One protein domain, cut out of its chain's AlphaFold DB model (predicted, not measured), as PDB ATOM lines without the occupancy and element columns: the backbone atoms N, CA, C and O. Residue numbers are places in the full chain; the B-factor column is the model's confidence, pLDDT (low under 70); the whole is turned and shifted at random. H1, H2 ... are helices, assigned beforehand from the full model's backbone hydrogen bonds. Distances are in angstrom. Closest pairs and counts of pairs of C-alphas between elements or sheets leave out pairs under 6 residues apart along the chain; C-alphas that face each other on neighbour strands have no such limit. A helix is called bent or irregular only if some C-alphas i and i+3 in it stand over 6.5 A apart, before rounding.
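AT A GLANCE: This is residues 2 to 72 of the 385 residues of the protein "Hypothetical protein" of Symbiodinium microadriaticum (UniProt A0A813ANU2). Two long helices, H1 and H2, form an open helical hairpin: they meet near the first residues of H1 and spread apart from there as a V, whose wide end is spanned by a long link. Residues 61 to 72, the last part of H2 and the tail after it, stick out past the meeting place. The printed part has 71 residues with two named helices, H1 then H2, and no named strand; its class is all helix. The whole is extended, with a radius of gyration of the C-alphas of 17.5 A, a rod spanning 60 by 21 by 18 A.

HOW THE PARTS SIT: H1, residues 2 to 30, is the longest helix, and it touches H2, residues 42 to 68, with residues 4 to 8 alone. H2 touches H1 with residues 52 to 60 alone. Their closest C-alphas are those of Met 5 and Ile 56, 6.9 A apart. The two run opposite ways at a steep tilt of 38 degrees, only just past shallow, and form a helical hairpin. Of the O i to N i+4 pairs, 23 of 25 in H1 and 21 of 23 in H2 are within hydrogen-bond range.

IN THESE COORDINATES: H1 runs 39.6 A from C-alpha 2 at (46.369, 27.209, -20.493) to C-alpha 30 at (11.761, 30.848, -39.426). It has a kink of 46 degrees near residue 24 and is irregular, but only just: C-alphas 21 and 24 are 7.0 A apart. H2 runs 37.4 A and ends with C-alpha 68 at (59.962, 31.439, -29.803). It has a kink of 30 degrees near residue 62.

THE WHOLE: The C-alphas of Gly 31 and Pro 72, the two farthest apart, are 60.6 A from each other. The printed part has no cut, and the link from H1 to H2, 11 residues, is long. Residues 13 to 19, 37 to 47 and 61 to 72 stand free. The mean pLDDT of the printed part is 78.0, and residues 59 to 72 are under 70.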
ATOM      1  N   LEU A   2      47.388  27.511 -21.519       74.19
ATOM      2  CA  LEU A   2      46.369  27.209 -20.493       74.19
ATOM      3  C   LEU A   2      45.298  28.308 -20.359       74.19
ATOM      4  O   LEU A   2      44.113  28.020 -20.447       74.19
ATOM      5  N   GLU A   3      45.706  29.575 -20.278       70.94
ATOM      6  CA  GLU A   3      44.782  30.723 -20.257       70.94
ATOM      7  C   GLU A   3      43.868  30.777 -21.500       70.94
ATOM      8  O   GLU A   3      42.652  30.900 -21.390       70.94
ATOM      9  N   SER A   4      44.436  30.601 -22.699       71.38
ATOM     10  CA  SER A   4      43.675  30.572 -23.957       71.38
ATOM     11  C   SER A   4      42.705  29.390 -24.025       71.38
ATOM     12  O   SER A   4      41.633  29.512 -24.609       71.38
ATOM     13  N   MET A   5      43.066  28.249 -23.438       73.50
ATOM     14  CA  MET A   5      42.199  27.077 -23.351       73.50
ATOM     15  C   MET A   5      41.008  27.347 -22.424       73.50
ATOM     16  O   MET A   5      39.875  27.112 -22.828       73.50
ATOM     17  N   VAL A   6      41.243  27.930 -21.241       80.31
ATOM     18  CA  VAL A   6      40.177  28.305 -20.291       80.31
ATOM     19  C   VAL A   6      39.198  29.297 -20.925       80.31
ATOM     20  O   VAL A   6      37.990  29.084 -20.861       80.31
ATOM     21  N   ILE A   7      39.695  30.332 -21.610       78.81
ATOM     22  CA  ILE A   7      38.841  31.326 -22.284       78.81
ATOM     23  C   ILE A   7      37.977  30.675 -23.377       78.81
ATOM     24  O   ILE A   7      36.792  30.986 -23.475       78.81
ATOM     25  N   ASN A   8      38.536  29.763 -24.181       79.12
ATOM     26  CA  ASN A   8      37.771  29.065 -25.222       79.12
ATOM     27  C   ASN A   8      36.694  28.142 -24.634       79.12
ATOM     28  O   ASN A   8      35.588  28.099 -25.163       79.12
ATOM     29  N   VAL A   9      36.988  27.440 -23.534       82.25
ATOM     30  CA  VAL A   9      36.008  26.571 -22.863       82.25
ATOM     31  C   VAL A   9      34.869  27.397 -22.265       82.25
ATOM     32  O   VAL A   9      33.706  27.074 -22.480       82.25
ATOM     33  N   VAL A  10      35.174  28.502 -21.578       87.38
ATOM     34  CA  VAL A  10      34.139  29.396 -21.034       87.38
ATOM     35  C   VAL A  10      33.293  30.003 -22.157       87.38
ATOM     36  O   VAL A  10      32.068  30.014 -22.062       87.38
ATOM     37  N   ALA A  11      33.919  30.447 -23.251       85.50
ATOM     38  CA  ALA A  11      33.200  30.960 -24.417       85.50
ATOM     39  C   ALA A  11      32.290  29.898 -25.054       85.50
ATOM     40  O   ALA A  11      31.174  30.222 -25.454       85.50
ATOM     41  N   LEU A  12      32.733  28.637 -25.110       85.19
ATOM     42  CA  LEU A  12      31.938  27.518 -25.613       85.19
ATOM     43  C   LEU A  12      30.702  27.262 -24.743       85.19
ATOM     44  O   LEU A  12      29.614  27.088 -25.283       85.19
ATOM     45  N   ILE A  13      30.853  27.272 -23.416       88.62
ATOM     46  CA  ILE A  13      29.733  27.101 -22.477       88.62
ATOM     47  C   ILE A  13      28.711  28.227 -22.669       88.62
ATOM     48  O   ILE A  13      27.521  27.960 -22.815       88.62
ATOM     49  N   ILE A  14      29.173  29.478 -22.731       91.19
ATOM     50  CA  ILE A  14      28.299  30.637 -22.956       91.19
ATOM     51  C   ILE A  14      27.585  30.518 -24.308       91.19
ATOM     52  O   ILE A  14      26.375  30.724 -24.382       91.19
ATOM     53  N   ALA A  15      28.304  30.148 -25.371       87.69
ATOM     54  CA  ALA A  15      27.718  29.948 -26.692       87.69
ATOM     55  C   ALA A  15      26.658  28.836 -26.687       87.69
ATOM     56  O   ALA A  15      25.590  29.023 -27.261       87.69
ATOM     57  N   ALA A  16      26.912  27.715 -26.004       86.94
ATOM     58  CA  ALA A  16      25.955  26.620 -25.883       86.94
ATOM     59  C   ALA A  16      24.672  27.055 -25.160       86.94
ATOM     60  O   ALA A  16      23.580  26.761 -25.639       86.94
ATOM     61  N   ILE A  17      24.797  27.809 -24.059       91.44
ATOM     62  CA  ILE A  17      23.644  28.367 -23.336       91.44
ATOM     63  C   ILE A  17      22.834  29.281 -24.261       91.44
ATOM     64  O   ILE A  17      21.631  29.087 -24.402       91.44
ATOM     65  N   ILE A  18      23.492  30.225 -24.942       90.75
ATOM     66  CA  ILE A  18      22.828  31.154 -25.870       90.75
ATOM     67  C   ILE A  18      22.099  30.392 -26.980       90.75
ATOM     68  O   ILE A  18      20.949  30.708 -27.273       90.75
ATOM     69  N   VAL A  19      22.744  29.389 -27.586       88.56
ATOM     70  CA  VAL A  19      22.138  28.580 -28.651       88.56
ATOM     71  C   VAL A  19      20.901  27.860 -28.134       88.56
ATOM     72  O   VAL A  19      19.854  27.984 -28.756       88.56
ATOM     73  N   ILE A  20      20.979  27.167 -26.995       87.62
ATOM     74  CA  ILE A  20      19.836  26.431 -26.430       87.62
ATOM     75  C   ILE A  20      18.682  27.384 -26.090       87.62
ATOM     76  O   ILE A  20      17.529  27.075 -26.380       87.62
ATOM     77  N   THR A  21      18.975  28.557 -25.523       89.69
ATOM     78  CA  THR A  21      17.948  29.548 -25.172       89.69
ATOM     79  C   THR A  21      17.311  30.199 -26.401       89.69
ATOM     80  O   THR A  21      16.104  30.421 -26.399       89.69
ATOM     81  N   LEU A  22      18.085  30.506 -27.447       88.69
ATOM     82  CA  LEU A  22      17.584  31.177 -28.654       88.69
ATOM     83  C   LEU A  22      16.988  30.223 -29.694       88.69
ATOM     84  O   LEU A  22      16.241  30.671 -30.558       88.69
ATOM     85  N   PHE A  23      17.290  28.926 -29.628       86.00
ATOM     86  CA  PHE A  23      16.784  27.932 -30.572       86.00
ATOM     87  C   PHE A  23      15.248  27.906 -30.719       86.00
ATOM     88  O   PHE A  23      14.795  27.908 -31.864       86.00
ATOM     89  N   PRO A  24      14.422  27.927 -29.645       85.25
ATOM     90  CA  PRO A  24      12.965  27.978 -29.805       85.25
ATOM     91  C   PRO A  24      12.510  29.252 -30.529       85.25
ATOM     92  O   PRO A  24      11.768  29.166 -31.502       85.25
ATOM     93  N   PHE A  25      13.048  30.416 -30.150       86.00
ATOM     94  CA  PHE A  25      12.744  31.686 -30.817       86.00
ATOM     95  C   PHE A  25      13.146  31.676 -32.295       86.00
ATOM     96  O   PHE A  25      12.437  32.217 -33.138       86.00
ATOM     97  N   PHE A  26      14.279  31.050 -32.624       83.31
ATOM     98  CA  PHE A  26      14.723  30.905 -34.006       83.31
ATOM     99  C   PHE A  26      13.775  30.016 -34.819       83.31
ATOM    100  O   PHE A  26      13.447  30.377 -35.947       83.31
ATOM    101  N   ASN A  27      13.303  28.903 -34.249       83.88
ATOM    102  CA  ASN A  27      12.335  28.007 -34.887       83.88
ATOM    103  C   ASN A  27      11.002  28.703 -35.182       83.88
ATOM    104  O   ASN A  27      10.488  28.585 -36.299       83.88
ATOM    105  N   ASP A  28      10.494  29.474 -34.219       83.56
ATOM    106  CA  ASP A  28       9.274  30.267 -34.387       83.56
ATOM    107  C   ASP A  28       9.464  31.338 -35.467       83.56
ATOM    108  O   ASP A  28       8.642  31.487 -36.371       83.56
ATOM    109  N   PHE A  29      10.607  32.025 -35.442       79.94
ATOM    110  CA  PHE A  29      10.938  33.081 -36.393       79.94
ATOM    111  C   PHE A  29      11.038  32.579 -37.843       79.94
ATOM    112  O   PHE A  29      10.472  33.181 -38.761       79.94
ATOM    113  N   ILE A  30      11.709  31.446 -38.081       79.00
ATOM    114  CA  ILE A  30      11.761  30.848 -39.426       79.00
ATOM    115  C   ILE A  30      10.449  30.134 -39.786       79.00
ATOM    116  O   ILE A  30      10.176  29.912 -40.970       79.00
ATOM    117  N   GLY A  31       9.593  29.837 -38.804       71.88
ATOM    118  CA  GLY A  31       8.355  29.077 -38.973       71.88
ATOM    119  C   GLY A  31       8.616  27.628 -39.379       71.88
ATOM    120  O   GLY A  31       7.917  27.096 -40.239       71.88
ATOM    121  N   ARG A  32       9.669  27.007 -38.832       74.62
ATOM    122  CA  ARG A  32       9.999  25.593 -39.061       74.62
ATOM    123  C   ARG A  32      10.275  24.898 -37.741       74.62
ATOM    124  O   ARG A  32      10.999  25.405 -36.893       74.62
ATOM    125  N   THR A  33       9.780  23.675 -37.621       74.81
ATOM    126  CA  THR A  33      10.071  22.788 -36.498       74.81
ATOM    127  C   THR A  33      11.406  22.083 -36.735       74.81
ATOM    128  O   THR A  33      11.442  20.939 -37.196       74.81
ATOM    129  N   LEU A  34      12.528  22.763 -36.484       76.44
ATOM    130  CA  LEU A  34      13.818  22.074 -36.443       76.44
ATOM    131  C   LEU A  34      13.883  21.252 -35.157       76.44
ATOM    132  O   LEU A  34      13.829  21.793 -34.051       76.44
ATOM    133  N   SER A  35      13.998  19.938 -35.305       75.56
ATOM    134  CA  SER A  35      14.152  19.029 -34.174       75.56
ATOM    135  C   SER A  35      15.536  19.175 -33.530       75.56
ATOM    136  O   SER A  35      16.539  19.381 -34.216       75.56
ATOM    137  N   TYR A  36      15.609  18.997 -32.209       73.69
ATOM    138  CA  TYR A  36      16.858  18.910 -31.439       73.69
ATOM    139  C   TYR A  36      17.589  17.576 -31.688       73.69
ATOM    140  O   TYR A  36      17.813  16.791 -30.774       73.69
ATOM    141  N   THR A  37      17.941  17.276 -32.937       79.94
ATOM    142  CA  THR A  37      18.678  16.050 -33.300       79.94
ATOM    143  C   THR A  37      20.193  16.249 -33.310       79.94
ATOM    144  O   THR A  37      20.949  15.284 -33.307       79.94
ATOM    145  N   TRP A  38      20.666  17.495 -33.268       74.12
ATOM    146  CA  TRP A  38      22.093  17.823 -33.259       74.12
ATOM    147  C   TRP A  38      22.889  17.283 -32.050       74.12
ATOM    148  O   TRP A  38      24.059  16.963 -32.253       74.12
ATOM    149  N   PRO A  39      22.335  17.101 -30.826       79.25
ATOM    150  CA  PRO A  39      23.105  16.529 -29.718       79.25
ATOM    151  C   PRO A  39      23.410  15.039 -29.907       79.25
ATOM    152  O   PRO A  39      24.374  14.540 -29.330       79.25
ATOM    153  N   THR A  40      22.600  14.324 -30.696       81.81
ATOM    154  CA  THR A  40      22.765  12.887 -30.963       81.81
ATOM    155  C   THR A  40      23.514  12.604 -32.267       81.81
ATOM    156  O   THR A  40      23.917  11.465 -32.500       81.81
ATOM    157  N   ASP A  41      23.754  13.618 -33.104       85.25
ATOM    158  CA  ASP A  41      24.507  13.475 -34.350       85.25
ATOM    159  C   ASP A  41      26.025  13.476 -34.094       85.25
ATOM    160  O   ASP A  41      26.622  14.472 -33.676       85.25
ATOM    161  N   ALA A  42      26.689  12.362 -34.407       86.75
ATOM    162  CA  ALA A  42      28.139  12.237 -34.285       86.75
ATOM    163  C   ALA A  42      28.898  13.250 -35.166       86.75
ATOM    164  O   ALA A  42      29.967  13.722 -34.775       86.75
ATOM    165  N   LYS A  43      28.350  13.634 -36.331       87.88
ATOM    166  CA  LYS A  43      28.989  14.604 -37.241       87.88
ATOM    167  C   LYS A  43      29.103  15.986 -36.605       87.88
ATOM    168  O   LYS A  43      30.111  16.663 -36.811       87.88
ATOM    169  N   PHE A  44      28.107  16.383 -35.810       86.25
ATOM    170  CA  PHE A  44      28.120  17.647 -35.077       86.25
ATOM    171  C   PHE A  44      29.294  17.696 -34.094       86.25
ATOM    172  O   PHE A  44      30.087  18.636 -34.125       86.25
ATOM    173  N   TRP A  45      29.464  16.649 -33.282       86.38
ATOM    174  CA  TRP A  45      30.542  16.578 -32.293       86.38
ATOM    175  C   TRP A  45      31.932  16.502 -32.931       86.38
ATOM    176  O   TRP A  45      32.842  17.200 -32.481       86.38
ATOM    177  N   PHE A  46      32.098  15.737 -34.018       88.38
ATOM    178  CA  PHE A  46      33.351  15.729 -34.782       88.38
ATOM    179  C   PHE A  46      33.683  17.113 -35.351       88.38
ATOM    180  O   PHE A  46      34.820  17.573 -35.218       88.38
ATOM    181  N   GLY A  47      32.698  17.803 -35.934       87.25
ATOM    182  CA  GLY A  47      32.864  19.169 -36.427       87.25
ATOM    183  C   GLY A  47      33.235  20.146 -35.310       87.25
ATOM    184  O   GLY A  47      34.183  20.917 -35.454       87.25
ATOM    185  N   LEU A  48      32.546  20.075 -34.169       84.94
ATOM    186  CA  LEU A  48      32.803  20.930 -33.011       84.94
ATOM    187  C   LEU A  48      34.232  20.756 -32.479       84.94
ATOM    188  O   LEU A  48      34.937  21.744 -32.266       84.94
ATOM    189  N   ILE A  49      34.683  19.510 -32.313       86.06
ATOM    190  CA  ILE A  49      36.044  19.190 -31.859       86.06
ATOM    191  C   ILE A  49      37.081  19.677 -32.874       86.06
ATOM    192  O   ILE A  49      38.107  20.242 -32.482       86.06
ATOM    193  N   PHE A  50      36.819  19.506 -34.171       88.38
ATOM    194  CA  PHE A  50      37.695  19.987 -35.236       88.38
ATOM    195  C   PHE A  50      37.849  21.517 -35.205       88.38
ATOM    196  O   PHE A  50      38.974  22.028 -35.217       88.38
ATOM    197  N   PHE A  51      36.745  22.261 -35.093       83.19
ATOM    198  CA  PHE A  51      36.768  23.726 -35.009       83.19
ATOM    199  C   PHE A  51      37.412  24.242 -33.717       83.19
ATOM    200  O   PHE A  51      38.199  25.187 -33.760       83.19
ATOM    201  N   LEU A  52      37.145  23.608 -32.570       81.75
ATOM    202  CA  LEU A  52      37.799  23.960 -31.304       81.75
ATOM    203  C   LEU A  52      39.306  23.731 -31.369       81.75
ATOM    204  O   LEU A  52      40.084  24.614 -31.003       81.75
ATOM    205  N   SER A  53      39.724  22.572 -31.878       79.56
ATOM    206  CA  SER A  53      41.139  22.226 -32.003       79.56
ATOM    207  C   SER A  53      41.846  23.229 -32.908       79.56
ATOM    208  O   SER A  53      42.815  23.863 -32.493       79.56
ATOM    209  N   THR A  54      41.323  23.455 -34.115       80.06
ATOM    210  CA  THR A  54      41.900  24.424 -35.058       80.06
ATOM    211  C   THR A  54      41.918  25.845 -34.494       80.06
ATOM    212  O   THR A  54      42.930  26.525 -34.642       80.06
ATOM    213  N   GLY A  55      40.877  26.285 -33.781       74.06
ATOM    214  CA  GLY A  55      40.832  27.594 -33.125       74.06
ATOM    215  C   GLY A  55      41.899  27.772 -32.040       74.06
ATOM    216  O   GLY A  55      42.583  28.799 -32.006       74.06
ATOM    217  N   ILE A  56      42.098  26.761 -31.189       72.81
ATOM    218  CA  ILE A  56      43.133  26.757 -30.142       72.81
ATOM    219  C   ILE A  56      44.529  26.758 -30.772       72.81
ATOM    220  O   ILE A  56      45.384  27.553 -30.367       72.81
ATOM    221  N   PHE A  57      44.745  25.923 -31.795       73.75
ATOM    222  CA  PHE A  57      45.998  25.894 -32.539       73.75
ATOM    223  C   PHE A  57      46.258  27.247 -33.206       73.75
ATOM    224  O   PHE A  57      47.270  27.866 -32.920       73.75
ATOM    225  N   LEU A  58      45.346  27.790 -34.009       70.25
ATOM    226  CA  LEU A  58      45.558  29.056 -34.727       70.25
ATOM    227  C   LEU A  58      45.760  30.258 -33.784       70.25
ATOM    228  O   LEU A  58      46.640  31.086 -34.024       70.25
ATOM    229  N   SER A  59      44.981  30.343 -32.700       66.44
ATOM    230  CA  SER A  59      45.041  31.454 -31.738       66.44
ATOM    231  C   SER A  59      46.290  31.403 -30.846       66.44
ATOM    232  O   SER A  59      46.889  32.441 -30.560       66.44
ATOM    233  N   GLY A  60      46.719  30.206 -30.429       62.16
ATOM    234  CA  GLY A  60      47.860  30.015 -29.527       62.16
ATOM    235  C   GLY A  60      49.206  29.815 -30.230       62.16
ATOM    236  O   GLY A  60      50.238  30.259 -29.724       62.16
ATOM    237  N   PHE A  61      49.214  29.183 -31.403       67.06
ATOM    238  CA  PHE A  61      50.431  28.860 -32.152       67.06
ATOM    239  C   PHE A  61      51.076  30.103 -32.763       67.06
ATOM    240  O   PHE A  61      52.299  30.231 -32.746       67.06
ATOM    241  N   TYR A  62      50.272  31.058 -33.244       61.84
ATOM    242  CA  TYR A  62      50.791  32.277 -33.864       61.84
ATOM    243  C   TYR A  62      51.601  33.155 -32.881       61.84
ATOM    244  O   TYR A  62      52.758  33.456 -33.185       61.84
ATOM    245  N   PRO A  63      51.098  33.518 -31.680       58.59
ATOM    246  CA  PRO A  63      51.892  34.241 -30.686       58.59
ATOM    247  C   PRO A  63      53.085  33.433 -30.169       58.59
ATOM    248  O   PRO A  63      54.143  34.014 -29.952       58.59
ATOM    249  N   ALA A  64      52.942  32.112 -30.005       64.12
ATOM    250  CA  ALA A  64      54.012  31.242 -29.517       64.12
ATOM    251  C   ALA A  64      55.180  31.130 -30.512       64.12
ATOM    252  O   ALA A  64      56.331  31.202 -30.096       64.12
ATOM    253  N   LEU A  65      54.909  31.036 -31.819       62.56
ATOM    254  CA  LEU A  65      55.943  31.067 -32.864       62.56
ATOM    255  C   LEU A  65      56.643  32.423 -32.955       62.56
ATOM    256  O   LEU A  65      57.854  32.481 -33.171       62.56
ATOM    257  N   VAL A  66      55.890  33.518 -32.805       63.19
ATOM    258  CA  VAL A  66      56.468  34.865 -32.737       63.19
ATOM    259  C   VAL A  66      57.342  34.996 -31.486       63.19
ATOM    260  O   VAL A  66      58.439  35.539 -31.588       63.19
ATOM    261  N   LEU A  67      56.909  34.438 -30.345       57.88
ATOM    262  CA  LEU A  67      57.680  34.459 -29.103       57.88
ATOM    263  C   LEU A  67      58.944  33.588 -29.146       57.88
ATOM    264  O   LEU A  67      60.006  34.015 -28.706       57.88
ATOM    265  N   ALA A  68      58.852  32.388 -29.716       62.84
ATOM    266  CA  ALA A  68      59.962  31.439 -29.803       62.84
ATOM    267  C   ALA A  68      61.108  31.930 -30.705       62.84
ATOM    268  O   ALA A  68      62.242  31.477 -30.577       62.84
ATOM    269  N   ARG A  69      60.835  32.879 -31.612       61.12
ATOM    270  CA  ARG A  69      61.847  33.516 -32.469       61.12
ATOM    271  C   ARG A  69      62.553  34.709 -31.801       61.12
ATOM    272  O   ARG A  69      63.414  35.318 -32.438       61.12
ATOM    273  N   PHE A  70      62.229  35.062 -30.551       61.03
ATOM    274  CA  PHE A  70      62.894  36.169 -29.852       61.03
ATOM    275  C   PHE A  70      64.321  35.809 -29.416       61.03
ATOM    276  O   PHE A  70      64.559  34.802 -28.758       61.03
ATOM    277  N   LYS A  71      65.274  36.697 -29.729       58.91
ATOM    278  CA  LYS A  71      66.630  36.695 -29.161       58.91
ATOM    279  C   LYS A  71      66.681  37.710 -28.005       58.91
ATOM    280  O   LYS A  71      66.623  38.909 -28.285       58.91
ATOM    281  N   PRO A  72      66.822  37.281 -26.734       56.97
ATOM    282  CA  PRO A  72      66.799  38.168 -25.557       56.97
ATOM    283  C   PRO A  72      67.826  39.312 -25.609       56.97
ATOM    284  O   PRO A  72      67.569  40.424 -25.156       56.97
TER     285      PRO A  72